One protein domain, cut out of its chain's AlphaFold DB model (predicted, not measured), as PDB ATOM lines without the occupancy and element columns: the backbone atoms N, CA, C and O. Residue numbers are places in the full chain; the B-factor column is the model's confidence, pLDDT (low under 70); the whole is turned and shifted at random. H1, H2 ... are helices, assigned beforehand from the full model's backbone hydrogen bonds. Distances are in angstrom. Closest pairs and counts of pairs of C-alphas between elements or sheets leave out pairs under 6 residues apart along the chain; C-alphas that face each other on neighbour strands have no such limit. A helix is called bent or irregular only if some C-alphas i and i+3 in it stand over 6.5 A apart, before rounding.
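AT A GLANCE: This is residues 51 to 175 of the 222 residues of an uncharacterized protein of Bifidobacterium pseudocatenulatum (UniProt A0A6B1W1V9). H1 packs crosswise on H2, which lies near the middle of a five-helix cluster; H3 and H4, a helical hairpin, pack on H2 as well, and H5 lies side by side with H1, running the opposite way, and crosses H3 near residues 112 to 116. Two long links loop away from the helices, and residues 67 to 89 fold back through a short antiparallel pairing of residues 73 to 74 with 83 to 84. The printed part has 125 residues, with five named helices in the order H1, H2, H3, H4, H5 and no named strand; the class is all helix. It is compact, with a radius of gyration of the C-alphas of 14.1 A and spans of 45 by 33 by 23 A.

IN THESE COORDINATES: H1, residues 51 to 66, is the longest helix by residues and measures 21.9 A; its C-alpha 51 is at (42.885, -13.192, -5.676). H2, residues 90 to 104, measures 20.9 A. H3, residues 112 to 124, measures 18.8 A. H4, residues 144 to 158, measures 22.1 A; it is neither bent nor irregular, but only just, with C-alphas 144 and 147 6.3 A apart. H5, residues 160 to 173, measures 20.1 A and ends with C-alpha 173 at (30.175, -14.310, -12.479); it is irregular, with C-alphas 161 and 164 7.5 A apart.

HOW THE PARTS SIT: H1 touches H2 at a steep tilt of 59 degrees, opposite ways; their closest C-alphas, of Phe 62 and Ala 97, are 5.2 A apart. H1 also touches H5 at a shallow tilt of 20 degrees, opposite ways, closest at the C-alphas of Val 61 and Ile 169, 5.9 A. H1 is apart from H3 and H4. With residues 99 to 104 alone H2 touches H3, at a steep tilt of 66 degrees, closest at the C-alphas of Val 104 and Gly 118, 5.5 A. With residues 92 to 96 alone H2 touches H4, at a steep tilt of 55 degrees, closest at the C-alphas of Thr 92 and Ile 149, 6.3 A. H3 and H4 form a hairpin at a shallow tilt of 31 degrees; the C-alphas of Ala 123 and Ser 150 come closest, at 4.1 A. With residues 112 to 116 alone H3 touches H5, about perpendicular at 76 degrees, closest at the C-alphas of Glu 112 and Gln 167, 4.8 A. H4 and H5 only just touch, only at the corner, with 3 pairs of C-alphas within 8 A; the closest are those of Phe 156 and Tyr 162, 5.8 A. Every O i to N i+4 pair is within hydrogen-bond range in H1, H2 and H3, against 10 of 11 in H4 and 8 of 10 in H5.

THE WHOLE: The two C-alphas farthest apart, of Thr 80 and Gly 107, are 45.4 A apart. The printed part has no cut. The links H1 to H2 and H3 to H4 are long, and that from H4 to H5 is tight. The mean pLDDT of the printed part is 76.3, and residues 68 to 87 and 126 to 146 are under 70.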
ATOM      1  N   SER A  51      42.643 -14.629  -5.531       88.56
ATOM      2  CA  SER A  51      42.885 -13.192  -5.676       88.56
ATOM      3  C   SER A  51      42.967 -12.794  -7.147       88.56
ATOM      4  O   SER A  51      42.392 -11.781  -7.537       88.56
ATOM      5  N   ASN A  52      43.631 -13.600  -7.980       88.31
ATOM      6  CA  ASN A  52      43.749 -13.342  -9.417       88.31
ATOM      7  C   ASN A  52      42.381 -13.394 -10.114       88.31
ATOM      8  O   ASN A  52      42.084 -12.541 -10.960       88.31
ATOM      9  N   VAL A  53      41.542 -14.371  -9.744       91.31
ATOM     10  CA  VAL A  53      40.163 -14.494 -10.238       91.31
ATOM     11  C   VAL A  53      39.341 -13.291  -9.797       91.31
ATOM     12  O   VAL A  53      38.763 -12.609 -10.647       91.31
ATOM     13  N   ARG A  54      39.356 -12.967  -8.498       91.50
ATOM     14  CA  ARG A  54      38.622 -11.819  -7.952       91.50
ATOM     15  C   ARG A  54      39.017 -10.517  -8.649       91.50
ATOM     16  O   ARG A  54      38.147  -9.837  -9.184       91.50
ATOM     17  N   ASP A  55      40.307 -10.208  -8.754       90.75
ATOM     18  CA  ASP A  55      40.791  -8.982  -9.403       90.75
ATOM     19  C   ASP A  55      40.393  -8.904 -10.881       90.75
ATOM     20  O   ASP A  55      40.110  -7.830 -11.428       90.75
ATOM     21  N   ARG A  56      40.406 -10.041 -11.585       91.94
ATOM     22  CA  ARG A  56      39.921 -10.120 -12.964       91.94
ATOM     23  C   ARG A  56      38.431  -9.789 -13.032       91.94
ATOM     24  O   ARG A  56      38.063  -8.969 -13.873       91.94
ATOM     25  N   LEU A  57      37.611 -10.419 -12.195       94.56
ATOM     26  CA  LEU A  57      36.161 -10.228 -12.190       94.56
ATOM     27  C   LEU A  57      35.800  -8.792 -11.819       94.56
ATOM     28  O   LEU A  57      35.075  -8.157 -12.575       94.56
ATOM     29  N   VAL A  58      36.406  -8.236 -10.768       93.75
ATOM     30  CA  VAL A  58      36.235  -6.831 -10.364       93.75
ATOM     31  C   VAL A  58      36.535  -5.884 -11.520       93.75
ATOM     32  O   VAL A  58      35.727  -5.016 -11.834       93.75
ATOM     33  N   ARG A  59      37.664  -6.068 -12.221       92.44
ATOM     34  CA  ARG A  59      38.001  -5.236 -13.390       92.44
ATOM     35  C   ARG A  59      36.990  -5.383 -14.526       92.44
ATOM     36  O   ARG A  59      36.693  -4.394 -15.193       92.44
ATOM     37  N   SER A  60      36.497  -6.593 -14.780       93.62
ATOM     38  CA  SER A  60      35.503  -6.849 -15.826       93.62
ATOM     39  C   SER A  60      34.137  -6.250 -15.485       93.62
ATOM     40  O   SER A  60      33.537  -5.607 -16.343       93.62
ATOM     41  N   VAL A  61      33.681  -6.406 -14.242       94.44
ATOM     42  CA  VAL A  61      32.429  -5.838 -13.730       94.44
ATOM     43  C   VAL A  61      32.500  -4.315 -13.717       94.44
ATOM     44  O   VAL A  61      31.637  -3.666 -14.301       94.44
ATOM     45  N   PHE A  62      33.581  -3.739 -13.183       91.69
ATOM     46  CA  PHE A  62      33.835  -2.297 -13.237       91.69
ATOM     47  C   PHE A  62      33.736  -1.761 -14.668       91.69
ATOM     48  O   PHE A  62      33.079  -0.752 -14.910       91.69
ATOM     49  N   ARG A  63      34.356  -2.448 -15.639       91.06
ATOM     50  CA  ARG A  63      34.265  -2.068 -17.055       91.06
ATOM     51  C   ARG A  63      32.841  -2.170 -17.583       91.06
ATOM     52  O   ARG A  63      32.430  -1.248 -18.270       91.06
ATOM     53  N   ALA A  64      32.111  -3.242 -17.275       91.19
ATOM     54  CA  ALA A  64      30.718  -3.392 -17.691       91.19
ATOM     55  C   ALA A  64      29.866  -2.219 -17.180       91.19
ATOM     56  O   ALA A  64      29.182  -1.578 -17.968       91.19
ATOM     57  N   MET A  65      30.007  -1.873 -15.899       87.81
ATOM     58  CA  MET A  65      29.308  -0.751 -15.265       87.81
ATOM     59  C   MET A  65      29.749   0.621 -15.798       87.81
ATOM     60  O   MET A  65      28.940   1.539 -15.878       87.81
ATOM     61  N   SER A  66      31.020   0.769 -16.191       83.19
ATOM     62  CA  SER A  66      31.583   2.037 -16.686       83.19
ATOM     63  C   SER A  66      31.242   2.349 -18.146       83.19
ATOM     64  O   SER A  66      31.469   3.469 -18.589       83.19
ATOM     65  N   GLN A  67      30.726   1.389 -18.918       74.62
ATOM     66  CA  GLN A  67      30.335   1.592 -20.326       74.62
ATOM     67  C   GLN A  67      29.005   2.354 -20.476       74.62
ATOM     68  O   GLN A  67      28.434   2.399 -21.563       74.62
ATOM     69  N   MET A  68      28.486   2.934 -19.394       66.06
ATOM     70  CA  MET A  68      27.131   3.459 -19.319       66.06
ATOM     71  C   MET A  68      27.061   4.980 -19.156       66.06
ATOM     72  O   MET A  68      28.039   5.635 -18.805       66.06
ATOM     73  N   ALA A  69      25.868   5.526 -19.413       56.91
ATOM     74  CA  ALA A  69      25.539   6.932 -19.193       56.91
ATOM     75  C   ALA A  69      25.693   7.331 -17.705       56.91
ATOM     76  O   ALA A  69      25.636   6.454 -16.835       56.91
ATOM     77  N   PRO A  70      25.863   8.633 -17.395       61.44
ATOM     78  CA  PRO A  70      25.969   9.112 -16.020       61.44
ATOM     79  C   PRO A  70      24.808   8.606 -15.157       61.44
ATOM     80  O   PRO A  70      23.645   8.671 -15.554       61.44
ATOM     81  N   ILE A  71      25.120   8.101 -13.967       65.00
ATOM     82  CA  ILE A  71      24.107   7.777 -12.960       65.00
ATOM     83  C   ILE A  71      23.786   9.079 -12.241       65.00
ATOM     84  O   ILE A  71      24.676   9.665 -11.639       65.00
ATOM     85  N   ALA A  72      22.540   9.542 -12.304       56.62
ATOM     86  CA  ALA A  72      22.109  10.682 -11.506       56.62
ATOM     87  C   ALA A  72      22.054  10.273 -10.031       56.62
ATOM     88  O   ALA A  72      21.157   9.535  -9.628       56.62
ATOM     89  N   ILE A  73      23.021  10.730  -9.237       59.06
ATOM     90  CA  ILE A  73      23.022  10.541  -7.787       59.06
ATOM     91  C   ILE A  73      22.399  11.784  -7.154       59.06
ATOM     92  O   ILE A  73      22.686  12.915  -7.542       59.06
ATOM     93  N   LYS A  74      21.520  11.588  -6.171       51.47
ATOM     94  CA  LYS A  74      20.967  12.701  -5.399       51.47
ATOM     95  C   LYS A  74      22.077  13.283  -4.519       51.47
ATOM     96  O   LYS A  74      22.520  12.614  -3.594       51.47
ATOM     97  N   ASP A  75      22.512  14.509  -4.801       47.22
ATOM     98  CA  ASP A  75      23.512  15.196  -3.979       47.22
ATOM     99  C   ASP A  75      22.917  15.543  -2.603       47.22
ATOM    100  O   ASP A  75      22.031  16.397  -2.478       47.22
ATOM    101  N   SER A  76      23.413  14.883  -1.557       47.81
ATOM    102  CA  SER A  76      23.017  15.096  -0.160       47.81
ATOM    103  C   SER A  76      23.329  16.514   0.343       47.81
ATOM    104  O   SER A  76      22.783  16.935   1.365       47.81
ATOM    105  N   ARG A  77      24.188  17.282  -0.353       46.56
ATOM    106  CA  ARG A  77      24.563  18.662   0.018       46.56
ATOM    107  C   ARG A  77      23.598  19.725  -0.506       46.56
ATOM    108  O   ARG A  77      23.648  20.867  -0.045       46.56
ATOM    109  N   SER A  78      22.703  19.376  -1.428       45.88
ATOM    110  CA  SER A  78      21.682  20.290  -1.939       45.88
ATOM    111  C   SER A  78      20.420  20.221  -1.073       45.88
ATOM    112  O   SER A  78      19.551  19.369  -1.252       45.88
ATOM    113  N   SER A  79      20.248  21.200  -0.182       44.88
ATOM    114  CA  SER A  79      18.969  21.477   0.500       44.88
ATOM    115  C   SER A  79      17.833  21.872  -0.464       44.88
ATOM    116  O   SER A  79      16.687  22.022  -0.046       44.88
ATOM    117  N   THR A  80      18.139  22.012  -1.757       39.66
ATOM    118  CA  THR A  80      17.229  22.364  -2.852       39.66
ATOM    119  C   THR A  80      16.781  21.177  -3.711       39.66
ATOM    120  O   THR A  80      15.956  21.374  -4.600       39.66
ATOM    121  N   GLY A  81      17.252  19.949  -3.454       42.25
ATOM    122  CA  GLY A  81      16.799  18.758  -4.185       42.25
ATOM    123  C   GLY A  81      17.196  18.741  -5.665       42.25
ATOM    124  O   GLY A  81      16.489  18.152  -6.482       42.25
ATOM    125  N   VAL A  82      18.301  19.400  -6.025       37.09
ATOM    126  CA  VAL A  82      18.803  19.402  -7.403       37.09
ATOM    127  C   VAL A  82      19.477  18.058  -7.680       37.09
ATOM    128  O   VAL A  82      20.502  17.738  -7.087       37.09
ATOM    129  N   PHE A  83      18.896  17.266  -8.582       44.53
ATOM    130  CA  PHE A  83      19.564  16.107  -9.169       44.53
ATOM    131  C   PHE A  83      20.669  16.626 -10.088       44.53
ATOM    132  O   PHE A  83      20.386  17.120 -11.179       44.53
ATOM    133  N   LEU A  84      21.923  16.565  -9.649       41.34
ATOM    134  CA  LEU A  84      23.034  16.655 -10.582       41.34
ATOM    135  C   LEU A  84      23.201  15.256 -11.185       41.34
ATOM    136  O   LEU A  84      23.301  14.270 -10.457       41.34
ATOM    137  N   GLU A  85      23.193  15.151 -12.514       47.91
ATOM    138  CA  GLU A  85      23.674  13.962 -13.230       47.91
ATOM    139  C   GLU A  85      25.193  13.835 -13.021       47.91
ATOM    140  O   GLU A  85      25.989  13.984 -13.944       47.91
ATOM    141  N   GLU A  86      25.628  13.664 -11.775       52.47
ATOM    142  CA  GLU A  86      27.038  13.575 -11.449       52.47
ATOM    143  C   GLU A  86      27.487  12.135 -11.669       52.47
ATOM    144  O   GLU A  86      27.051  11.201 -10.999       52.47
ATOM    145  N   THR A  87      28.350  11.941 -12.664       61.44
ATOM    146  CA  THR A  87      28.964  10.648 -12.954       61.44
ATOM    147  C   THR A  87      29.583  10.071 -11.685       61.44
ATOM    148  O   THR A  87      30.475  10.695 -11.105       61.44
ATOM    149  N   VAL A  88      29.158   8.866 -11.287       73.44
ATOM    150  CA  VAL A  88      29.797   8.109 -10.202       73.44
ATOM    151  C   VAL A  88      31.306   8.091 -10.426       73.44
ATOM    152  O   VAL A  88      31.771   7.717 -11.506       73.44
ATOM    153  N   SER A  89      32.084   8.486  -9.416       76.19
ATOM    154  CA  SER A  89      33.541   8.490  -9.548       76.19
ATOM    155  C   SER A  89      34.062   7.081  -9.866       76.19
ATOM    156  O   SER A  89      33.543   6.083  -9.358       76.19
ATOM    157  N   SER A  90      35.140   6.972 -10.652       79.62
ATOM    158  CA  SER A  90      35.752   5.669 -10.964       79.62
ATOM    159  C   SER A  90      36.159   4.886  -9.711       79.62
ATOM    160  O   SER A  90      36.182   3.659  -9.736       79.62
ATOM    161  N   ARG A  91      36.463   5.580  -8.604       76.94
ATOM    162  CA  ARG A  91      36.780   4.952  -7.313       76.94
ATOM    163  C   ARG A  91      35.544   4.305  -6.699       76.94
ATOM    164  O   ARG A  91      35.561   3.114  -6.417       76.94
ATOM    165  N   THR A  92      34.458   5.063  -6.571       78.38
ATOM    166  CA  THR A  92      33.168   4.577  -6.058       78.38
ATOM    167  C   THR A  92      32.660   3.405  -6.898       78.38
ATOM    168  O   THR A  92      32.257   2.378  -6.360       78.38
ATOM    169  N   MET A  93      32.758   3.512  -8.225       83.94
ATOM    170  CA  MET A  93      32.351   2.453  -9.146       83.94
ATOM    171  C   MET A  93      33.200   1.186  -8.986       83.94
ATOM    172  O   MET A  93      32.685   0.073  -9.075       83.94
ATOM    173  N   ARG A  94      34.504   1.333  -8.718       85.62
ATOM    174  CA  ARG A  94      35.385   0.195  -8.440       85.62
ATOM    175  C   ARG A  94      35.019  -0.496  -7.131       85.62
ATOM    176  O   ARG A  94      34.942  -1.718  -7.110       85.62
ATOM    177  N   VAL A  95      34.745   0.266  -6.077       84.12
ATOM    178  CA  VAL A  95      34.313  -0.290  -4.786       84.12
ATOM    179  C   VAL A  95      32.972  -1.005  -4.925       84.12
ATOM    180  O   VAL A  95      32.803  -2.101  -4.401       84.12
ATOM    181  N   LEU A  96      32.038  -0.440  -5.691       87.25
ATOM    182  CA  LEU A  96      30.768  -1.098  -5.981       87.25
ATOM    183  C   LEU A  96      30.970  -2.407  -6.767       87.25
ATOM    184  O   LEU A  96      30.333  -3.409  -6.450       87.25
ATOM    185  N   ALA A  97      31.900  -2.431  -7.730       91.25
ATOM    186  CA  ALA A  97      32.288  -3.649  -8.444       91.25
ATOM    187  C   ALA A  97      32.933  -4.705  -7.519       91.25
ATOM    188  O   ALA A  97      32.703  -5.899  -7.690       91.25
ATOM    189  N   GLU A  98      33.728  -4.288  -6.532       90.25
ATOM    190  CA  GLU A  98      34.291  -5.180  -5.509       90.25
ATOM    191  C   GLU A  98      33.191  -5.772  -4.623       90.25
ATOM    192  O   GLU A  98      33.125  -6.995  -4.473       90.25
ATOM    193  N   LYS A  99      32.278  -4.928  -4.122       89.81
ATOM    194  CA  LYS A  99      31.147  -5.370  -3.301       89.81
ATOM    195  C   LYS A  99      30.241  -6.343  -4.060       89.81
ATOM    196  O   LYS A  99      29.932  -7.397  -3.524       89.81
ATOM    197  N   ILE A 100      29.868  -6.067  -5.314       94.31
ATOM    198  CA  ILE A 100      28.959  -6.964  -6.052       94.31
ATOM    199  C   ILE A 100      29.589  -8.329  -6.354       94.31
ATOM    200  O   ILE A 100      28.912  -9.347  -6.247       94.31
ATOM    201  N   VAL A 101      30.891  -8.382  -6.666       93.38
ATOM    202  CA  VAL A 101      31.606  -9.660  -6.853       93.38
ATOM    203  C   VAL A 101      31.631 -10.462  -5.548       93.38
ATOM    204  O   VAL A 101      31.530 -11.688  -5.585       93.38
ATOM    205  N   GLN A 102      31.758  -9.786  -4.404       90.75
ATOM    206  CA  GLN A 102      31.746 -10.419  -3.088       90.75
ATOM    207  C   GLN A 102      30.349 -10.902  -2.675       90.75
ATOM    208  O   GLN A 102      30.227 -12.024  -2.192       90.75
ATOM    209  N   GLU A 103      29.321 -10.075  -2.870       91.38
ATOM    210  CA  GLU A 103      27.941 -10.369  -2.468       91.38
ATOM    211  C   GLU A 103      27.315 -11.470  -3.311       91.38
ATOM    212  O   GLU A 103      26.726 -12.408  -2.778       91.38
ATOM    213  N   VAL A 104      27.470 -11.389  -4.636       92.38
ATOM    214  CA  VAL A 104      26.921 -12.416  -5.517       92.38
ATOM    215  C   VAL A 104      27.768 -13.682  -5.384       92.38
ATOM    216  O   VAL A 104      27.201 -14.748  -5.225       92.38
ATOM    217  N   GLN A 105      29.099 -13.597  -5.291       88.38
ATOM    218  CA  GLN A 105      30.031 -14.731  -5.442       88.38
ATOM    219  C   GLN A 105      30.052 -15.273  -6.886       88.38
ATOM    220  O   GLN A 105      29.104 -15.118  -7.655       88.38
ATOM    221  N   TYR A 106      31.160 -15.897  -7.283       88.06
ATOM    222  CA  TYR A 106      31.383 -16.420  -8.636       88.06
ATOM    223  C   TYR A 106      31.550 -17.944  -8.631       88.06
ATOM    224  O   TYR A 106      31.689 -18.544  -7.567       88.06
ATOM    225  N   GLY A 107      31.550 -18.558  -9.817       84.06
ATOM    226  CA  GLY A 107      31.852 -19.987  -9.995       84.06
ATOM    227  C   GLY A 107      30.628 -20.893 -10.160       84.06
ATOM    228  O   GLY A 107      30.774 -22.073 -10.467       84.06
ATOM    229  N   SER A 108      29.423 -20.341 -10.018       87.12
ATOM    230  CA  SER A 108      28.143 -21.020 -10.242       87.12
ATOM    231  C   SER A 108      27.253 -20.179 -11.147       87.12
ATOM    232  O   SER A 108      27.425 -18.964 -11.189       87.12
ATOM    233  N   GLU A 109      26.285 -20.803 -11.819       92.88
ATOM    234  CA  GLU A 109      25.304 -20.100 -12.656       92.88
ATOM    235  C   GLU A 109      24.611 -18.974 -11.876       92.88
ATOM    236  O   GLU A 109      24.185 -19.173 -10.735       92.88
ATOM    237  N   ARG A 110      24.560 -17.786 -12.488       94.75
ATOM    238  CA  ARG A 110      23.943 -16.566 -11.966       94.75
ATOM    239  C   ARG A 110      22.935 -16.033 -12.954       94.75
ATOM    240  O   ARG A 110      23.198 -15.954 -14.153       94.75
ATOM    241  N   SER A 111      21.813 -15.609 -12.409       96.75
ATOM    242  CA  SER A 111      20.767 -14.895 -13.114       96.75
ATOM    243  C   SER A 111      20.954 -13.382 -12.992       96.75
ATOM    244  O   SER A 111      21.754 -12.874 -12.200       96.75
ATOM    245  N   GLU A 112      20.212 -12.646 -13.811       96.44
ATOM    246  CA  GLU A 112      20.128 -11.191 -13.715       96.44
ATOM    247  C   GLU A 112      19.537 -10.767 -12.362       96.44
ATOM    248  O   GLU A 112      20.009  -9.804 -11.748       96.44
ATOM    249  N   GLU A 113      18.586 -11.556 -11.866       96.50
ATOM    250  CA  GLU A 113      17.873 -11.353 -10.616       96.50
ATOM    251  C   GLU A 113      18.803 -11.519  -9.407       96.50
ATOM    252  O   GLU A 113      18.723 -10.733  -8.461       96.50
ATOM    253  N   ASP A 114      19.748 -12.466  -9.458       97.00
ATOM    254  CA  ASP A 114      20.784 -12.622  -8.424       97.00
ATOM    255  C   ASP A 114      21.660 -11.368  -8.320       97.00
ATOM    256  O   ASP A 114      22.018 -10.924  -7.227       97.00
ATOM    257  N   VAL A 115      21.999 -10.772  -9.468       97.00
ATOM    258  CA  VAL A 115      22.796  -9.543  -9.521       97.00
ATOM    259  C   VAL A 115      21.981  -8.348  -9.028       97.00
ATOM    260  O   VAL A 115      22.510  -7.526  -8.280       97.00
ATOM    261  N   SER A 116      20.698  -8.256  -9.396       96.69
ATOM    262  CA  SER A 116      19.784  -7.237  -8.864       96.69
ATOM    263  C   SER A 116      19.703  -7.323  -7.337       96.69
ATOM    264  O   SER A 116      19.981  -6.335  -6.653       96.69
ATOM    265  N   ALA A 117      19.444  -8.514  -6.790       95.88
ATOM    266  CA  ALA A 117      19.393  -8.745  -5.350       95.88
ATOM    267  C   ALA A 117      20.722  -8.398  -4.658       95.88
ATOM    268  O   ALA A 117      20.718  -7.744  -3.614       95.88
ATOM    269  N   GLY A 118      21.860  -8.758  -5.263       95.62
ATOM    270  CA  GLY A 118      23.185  -8.386  -4.765       95.62
ATOM    271  C   GLY A 118      23.361  -6.870  -4.642       95.62
ATOM    272  O   GLY A 118      23.822  -6.379  -3.612       95.62
ATOM    273  N   PHE A 119      22.928  -6.105  -5.645       94.38
ATOM    274  CA  PHE A 119      22.957  -4.642  -5.585       94.38
ATOM    275  C   PHE A 119      22.032  -4.065  -4.503       94.38
ATOM    276  O   PHE A 119      22.423  -3.132  -3.800       94.38
ATOM    277  N   LEU A 120      20.836  -4.626  -4.313       93.38
ATOM    278  CA  LEU A 120      19.904  -4.179  -3.269       93.38
ATOM    279  C   LEU A 120      20.412  -4.489  -1.854       93.38
ATOM    280  O   LEU A 120      20.240  -3.678  -0.941       93.38
ATOM    281  N   ASN A 121      21.097  -5.618  -1.675       92.38
ATOM    282  CA  ASN A 121      21.770  -5.937  -0.418       92.38
ATOM    283  C   ASN A 121      22.859  -4.900  -0.114       92.38
ATOM    284  O   ASN A 121      22.898  -4.361   0.986       92.38
ATOM    285  N   ILE A 122      23.676  -4.527  -1.105       89.00
ATOM    286  CA  ILE A 122      24.692  -3.473  -0.943       89.00
ATOM    287  C   ILE A 122      24.049  -2.129  -0.584       89.00
ATOM    288  O   ILE A 122      24.589  -1.396   0.241       89.00
ATOM    289  N   ALA A 123      22.899  -1.802  -1.177       86.62
ATOM    290  CA  ALA A 123      22.191  -0.556  -0.900       86.62
ATOM    291  C   ALA A 123      21.626  -0.476   0.530       86.62
ATOM    292  O   ALA A 123      21.446   0.626   1.049       86.62
ATOM    293  N   THR A 124      21.333  -1.621   1.152       83.06
ATOM    294  CA  THR A 124      20.665  -1.721   2.463       83.06
ATOM    295  C   THR A 124      21.605  -2.059   3.618       83.06
ATOM    296  O   THR A 124      21.199  -1.954   4.775       83.06
ATOM    297  N   GLN A 125      22.851  -2.438   3.333       73.56
ATOM    298  CA  GLN A 125      23.881  -2.621   4.350       73.56
ATOM    299  C   GLN A 125      24.201  -1.277   5.025       73.56
ATOM    300  O   GLN A 125      24.755  -0.372   4.407       73.56
ATOM    301  N   ASP A 126      23.852  -1.159   6.307       54.97
ATOM    302  CA  ASP A 126      24.244  -0.043   7.170       54.97
ATOM    303  C   ASP A 126      25.733  -0.224   7.524       54.97
ATOM    304  O   ASP A 126      26.106  -1.146   8.255       54.97
ATOM    305  N   ASP A 127      26.615   0.594   6.941       53.38
ATOM    306  CA  ASP A 127      28.083   0.439   6.957       53.38
ATOM    307  C   ASP A 127      28.741   0.655   8.352       53.38
ATOM    308  O   ASP A 127      29.937   0.947   8.453       53.38
ATOM    309  N   GLY A 128      28.008   0.465   9.456       46.97
ATOM    310  CA  GLY A 128      28.537   0.489  10.827       46.97
ATOM    311  C   GLY A 128      29.605  -0.582  11.111       46.97
ATOM    312  O   GLY A 128      30.423  -0.414  12.015       46.97
ATOM    313  N   GLU A 129      29.658  -1.644  10.299       42.59
ATOM    314  CA  GLU A 129      30.663  -2.716  10.354       42.59
ATOM    315  C   GLU A 129      31.327  -2.969   8.992       42.59
ATOM    316  O   GLU A 129      31.602  -4.111   8.618       42.59
ATOM    317  N   CYS A 130      31.616  -1.925   8.212       44.12
ATOM    318  CA  CYS A 130      32.438  -2.101   7.016       44.12
ATOM    319  C   CYS A 130      33.857  -2.527   7.454       44.12
ATOM    320  O   CYS A 130      34.709  -1.700   7.797       44.12
ATOM    321  N   LYS A 131      34.077  -3.846   7.556       38.75
ATOM    322  CA  LYS A 131      35.329  -4.469   7.994       38.75
ATOM    323  C   LYS A 131      36.456  -3.919   7.131       38.75
ATOM    324  O   LYS A 131      36.600  -4.275   5.965       38.75
ATOM    325  N   LYS A 132      37.286  -3.073   7.743       42.16
ATOM    326  CA  LYS A 132      38.471  -2.406   7.174       42.16
ATOM    327  C   LYS A 132      39.536  -3.357   6.596       42.16
ATOM    328  O   LYS A 132      40.602  -2.891   6.209       42.16
ATOM    329  N   GLU A 133      39.293  -4.664   6.568       39.44
ATOM    330  CA  GLU A 133      40.321  -5.692   6.401       39.44
ATOM    331  C   GLU A 133      40.322  -6.404   5.043       39.44
ATOM    332  O   GLU A 133      41.269  -7.138   4.779       39.44
ATOM    333  N   SER A 134      39.336  -6.206   4.157       43.69
ATOM    334  CA  SER A 134      39.220  -7.066   2.956       43.69
ATOM    335  C   SER A 134      39.270  -6.369   1.594       43.69
ATOM    336  O   SER A 134      39.338  -7.064   0.583       43.69
ATOM    337  N   LEU A 135      39.300  -5.033   1.532       48.81
ATOM    338  CA  LEU A 135      39.450  -4.306   0.262       48.81
ATOM    339  C   LEU A 135      40.932  -3.983   0.003       48.81
ATOM    340  O   LEU A 135      41.642  -3.469   0.870       48.81
ATOM    341  N   SER A 136      41.426  -4.331  -1.184       47.97
ATOM    342  CA  SER A 136      42.842  -4.223  -1.547       47.97
ATOM    343  C   SER A 136      43.319  -2.767  -1.668       47.97
ATOM    344  O   SER A 136      42.780  -2.007  -2.461       47.97
ATOM    345  N   GLN A 137      44.376  -2.429  -0.914       42.97
ATOM    346  CA  GLN A 137      45.320  -1.289  -0.996       42.97
ATOM    347  C   GLN A 137      44.837   0.167  -1.190       42.97
ATOM    348  O   GLN A 137      45.637   1.072  -0.943       42.97
ATOM    349  N   GLU A 138      43.578   0.465  -1.504       44.34
ATOM    350  CA  GLU A 138      43.072   1.846  -1.529       44.34
ATOM    351  C   GLU A 138      42.468   2.218  -0.173       44.34
ATOM    352  O   GLU A 138      41.267   2.216   0.082       44.34
ATOM    353  N   ARG A 139      43.387   2.520   0.742       44.97
ATOM    354  CA  ARG A 139      43.112   3.112   2.047       44.97
ATOM    355  C   ARG A 139      42.359   4.440   1.836       44.97
ATOM    356  O   ARG A 139      42.871   5.318   1.145       44.97
ATOM    357  N   TRP A 140      41.213   4.571   2.515       45.12
ATOM    358  CA  TRP A 140      40.352   5.760   2.692       45.12
ATOM    359  C   TRP A 140      39.254   6.003   1.632       45.12
ATOM    360  O   TRP A 140      39.323   6.965   0.871       45.12
ATOM    361  N   LEU A 141      38.169   5.220   1.687       49.88
ATOM    362  CA  LEU A 141      36.835   5.747   1.359       49.88
ATOM    363  C   LEU A 141      36.503   6.856   2.373       49.88
ATOM    364  O   LEU A 141      36.667   6.659   3.583       49.88
ATOM    365  N   ARG A 142      36.095   8.040   1.907       51.81
ATOM    366  CA  ARG A 142      35.528   9.065   2.798       51.81
ATOM    367  C   ARG A 142      34.095   8.657   3.141       51.81
ATOM    368  O   ARG A 142      33.455   7.956   2.371       51.81
ATOM    369  N   TRP A 143      33.574   9.119   4.276       45.66
ATOM    370  CA  TRP A 143      32.170   8.880   4.650       45.66
ATOM    371  C   TRP A 143      31.182   9.343   3.563       45.66
ATOM    372  O   TRP A 143      30.159   8.697   3.371       45.66
ATOM    373  N   ASP A 144      31.537  10.382   2.793       51.50
ATOM    374  CA  ASP A 144      30.769  10.852   1.627       51.50
ATOM    375  C   ASP A 144      30.597   9.778   0.522       51.50
ATOM    376  O   ASP A 144      29.666   9.846  -0.280       51.50
ATOM    377  N   ASP A 145      31.471   8.765   0.463       62.91
ATOM    378  CA  ASP A 145      31.411   7.723  -0.565       62.91
ATOM    379  C   ASP A 145      30.352   6.647  -0.261       62.91
ATOM    380  O   ASP A 145      29.895   5.986  -1.189       62.91
ATOM    381  N   LEU A 146      29.925   6.468   0.998       69.50
ATOM    382  CA  LEU A 146      29.017   5.376   1.394       69.50
ATOM    383  C   LEU A 146      27.573   5.625   0.938       69.50
ATOM    384  O   LEU A 146      26.969   4.749   0.321       69.50
ATOM    385  N   GLU A 147      27.046   6.841   1.136       73.19
ATOM    386  CA  GLU A 147      25.732   7.229   0.591       73.19
ATOM    387  C   GLU A 147      25.723   7.143  -0.939       73.19
ATOM    388  O   GLU A 147      24.769   6.653  -1.544       73.19
ATOM    389  N   THR A 148      26.829   7.551  -1.564       76.69
ATOM    390  CA  THR A 148      27.018   7.478  -3.014       76.69
ATOM    391  C   THR A 148      27.017   6.026  -3.508       76.69
ATOM    392  O   THR A 148      26.370   5.718  -4.510       76.69
ATOM    393  N   ILE A 149      27.699   5.115  -2.800       79.94
ATOM    394  CA  ILE A 149      27.702   3.673  -3.093       79.94
ATOM    395  C   ILE A 149      26.301   3.088  -2.925       79.94
ATOM    396  O   ILE A 149      25.844   2.392  -3.827       79.94
ATOM    397  N   SER A 150      25.616   3.378  -1.815       83.00
ATOM    398  CA  SER A 150      24.266   2.870  -1.547       83.00
ATOM    399  C   SER A 150      23.268   3.348  -2.606       83.00
ATOM    400  O   SER A 150      22.549   2.537  -3.193       83.00
ATOM    401  N   SER A 151      23.288   4.642  -2.945       82.88
ATOM    402  CA  SER A 151      22.440   5.202  -4.001       82.88
ATOM    403  C   SER A 151      22.747   4.570  -5.359       82.88
ATOM    404  O   SER A 151      21.824   4.170  -6.068       82.88
ATOM    405  N   ALA A 152      24.024   4.449  -5.731       84.75
ATOM    406  CA  ALA A 152      24.419   3.830  -6.994       84.75
ATOM    407  C   ALA A 152      23.999   2.354  -7.053       84.75
ATOM    408  O   ALA A 152      23.423   1.927  -8.051       84.75
ATOM    409  N   ALA A 153      24.229   1.593  -5.979       89.12
ATOM    410  CA  ALA A 153      23.813   0.201  -5.866       89.12
ATOM    411  C   ALA A 153      22.296   0.068  -6.031       89.12
ATOM    412  O   ALA A 153      21.839  -0.732  -6.841       89.12
ATOM    413  N   LYS A 154      21.511   0.926  -5.370       89.19
ATOM    414  CA  LYS A 154      20.056   0.955  -5.529       89.19
ATOM    415  C   LYS A 154      19.641   1.185  -6.984       89.19
ATOM    416  O   LYS A 154      18.815   0.439  -7.502       89.19
ATOM    417  N   HIS A 155      20.246   2.159  -7.667       88.12
ATOM    418  CA  HIS A 155      19.974   2.395  -9.088       88.12
ATOM    419  C   HIS A 155      20.301   1.167  -9.941       88.12
ATOM    420  O   HIS A 155      19.453   0.738 -10.718       88.12
ATOM    421  N   PHE A 156      21.481   0.565  -9.763       89.12
ATOM    422  CA  PHE A 156      21.855  -0.651 -10.487       89.12
ATOM    423  C   PHE A 156      20.932  -1.831 -10.189       89.12
ATOM    424  O   PHE A 156      20.732  -2.644 -11.084       89.12
ATOM    425  N   GLY A 157      20.378  -1.934  -8.980       90.94
ATOM    426  CA  GLY A 157      19.476  -3.011  -8.575       90.94
ATOM    427  C   GLY A 157      18.047  -2.858  -9.101       90.94
ATOM    428  O   GLY A 157      17.493  -3.833  -9.602       90.94
ATOM    429  N   GLU A 158      17.462  -1.659  -9.021       90.56
ATOM    430  CA  GLU A 158      16.024  -1.436  -9.267       90.56
ATOM    431  C   GLU A 158      15.697  -0.971 -10.689       90.56
ATOM    432  O   GLU A 158      14.657  -1.329 -11.236       90.56
ATOM    433  N   ASP A 159      16.544  -0.131 -11.286       88.56
ATOM    434  CA  ASP A 159      16.168   0.595 -12.499       88.56
ATOM    435  C   ASP A 159      16.318  -0.314 -13.735       88.56
ATOM    436  O   ASP A 159      17.365  -0.937 -13.969       88.56
ATOM    437  N   GLU A 160      15.240  -0.428 -14.518       89.06
ATOM    438  CA  GLU A 160      15.131  -1.326 -15.678       89.06
ATOM    439  C   GLU A 160      16.197  -1.033 -16.734       89.06
ATOM    440  O   GLU A 160      16.659  -1.941 -17.426       89.06
ATOM    441  N   LYS A 161      16.669   0.216 -16.822       87.38
ATOM    442  CA  LYS A 161      17.713   0.589 -17.783       87.38
ATOM    443  C   LYS A 161      19.041  -0.148 -17.556       87.38
ATOM    444  O   LYS A 161      19.848  -0.224 -18.480       87.38
ATOM    445  N   TYR A 162      19.271  -0.708 -16.362       89.44
ATOM    446  CA  TYR A 162      20.478  -1.474 -16.026       89.44
ATOM    447  C   TYR A 162      20.349  -2.985 -16.254       89.44
ATOM    448  O   TYR A 162      21.322  -3.700 -16.012       89.44
ATOM    449  N   ILE A 163      19.221  -3.481 -16.778       92.62
ATOM    450  CA  ILE A 163      18.999  -4.921 -16.993       92.62
ATOM    451  C   ILE A 163      20.107  -5.574 -17.832       92.62
ATOM    452  O   ILE A 163      20.653  -6.605 -17.452       92.62
ATOM    453  N   VAL A 164      20.534  -4.925 -18.921       92.75
ATOM    454  CA  VAL A 164      21.598  -5.440 -19.804       92.75
ATOM    455  C   VAL A 164      22.941  -5.517 -19.074       92.75
ATOM    456  O   VAL A 164      23.724  -6.441 -19.291       92.75
ATOM    457  N   ILE A 165      23.219  -4.568 -18.173       92.62
ATOM    458  CA  ILE A 165      24.434  -4.613 -17.352       92.62
ATOM    459  C   ILE A 165      24.351  -5.736 -16.333       92.62
ATOM    460  O   ILE A 165      25.329  -6.463 -16.172       92.62
ATOM    461  N   ARG A 166      23.208  -5.904 -15.664       95.19
ATOM    462  CA  ARG A 166      23.018  -6.985 -14.694       95.19
ATOM    463  C   ARG A 166      23.159  -8.355 -15.358       95.19
ATOM    464  O   ARG A 166      23.916  -9.176 -14.851       95.19
ATOM    465  N   GLN A 167      22.585  -8.549 -16.547       95.75
ATOM    466  CA  GLN A 167      22.804  -9.743 -17.376       95.75
ATOM    467  C   GLN A 167      24.288  -9.952 -17.691       95.75
ATOM    468  O   GLN A 167      24.828 -11.036 -17.486       95.75
ATOM    469  N   ARG A 168      24.991  -8.896 -18.115       95.88
ATOM    470  CA  ARG A 168      26.422  -8.993 -18.419       95.88
ATOM    471  C   ARG A 168      27.269  -9.340 -17.194       95.88
ATOM    472  O   ARG A 168      28.249 -10.071 -17.311       95.88
ATOM    473  N   ILE A 169      26.930  -8.803 -16.025       96.25
ATOM    474  CA  ILE A 169      27.595  -9.145 -14.763       96.25
ATOM    475  C   ILE A 169      27.300 -10.604 -14.400       96.25
ATOM    476  O   ILE A 169      28.230 -11.325 -14.045       96.25
ATOM    477  N   ALA A 170      26.057 -11.059 -14.556       97.12
ATOM    478  CA  ALA A 170      25.665 -12.440 -14.298       97.12
ATOM    479  C   ALA A 170      26.471 -13.425 -15.163       97.12
ATOM    480  O   ALA A 170      27.057 -14.370 -14.637       97.12
ATOM    481  N   GLU A 171      26.627 -13.143 -16.462       95.88
ATOM    482  CA  GLU A 171      27.489 -13.919 -17.366       95.88
ATOM    483  C   GLU A 171      28.945 -13.979 -16.881       95.88
ATOM    484  O   GLU A 171      29.577 -15.034 -16.915       95.88
ATOM    485  N   LEU A 172      29.496 -12.845 -16.429       95.31
ATOM    486  CA  LEU A 172      30.875 -12.769 -15.944       95.31
ATOM    487  C   LEU A 172      31.089 -13.588 -14.664       95.31
ATOM    488  O   LEU A 172      32.152 -14.186 -14.507       95.31
ATOM    489  N   LEU A 173      30.109 -13.596 -13.758       95.25
ATOM    490  CA  LEU A 173      30.175 -14.310 -12.479       95.25
ATOM    491  C   LEU A 173      29.837 -15.803 -12.607       95.25
ATOM    492  O   LEU A 173      30.299 -16.598 -11.789       95.25
ATOM    493  N   SER A 174      29.108 -16.183 -13.661       95.75
ATOM    494  CA  SER A 174      28.741 -17.574 -13.971       95.75
ATOM    495  C   SER A 174      29.889 -18.425 -14.510       95.75
ATOM    496  O   SER A 174      29.732 -19.627 -14.712       95.75
ATOM    497  N   VAL A 175      31.050 -17.821 -14.773       92.62
ATOM    498  CA  VAL A 175      32.225 -18.538 -15.274       92.62
ATOM    499  C   VAL A 175      32.720 -19.514 -14.208       92.62
ATOM    500  O   VAL A 175      33.078 -19.095 -13.107       92.62
TER     501      VAL A 175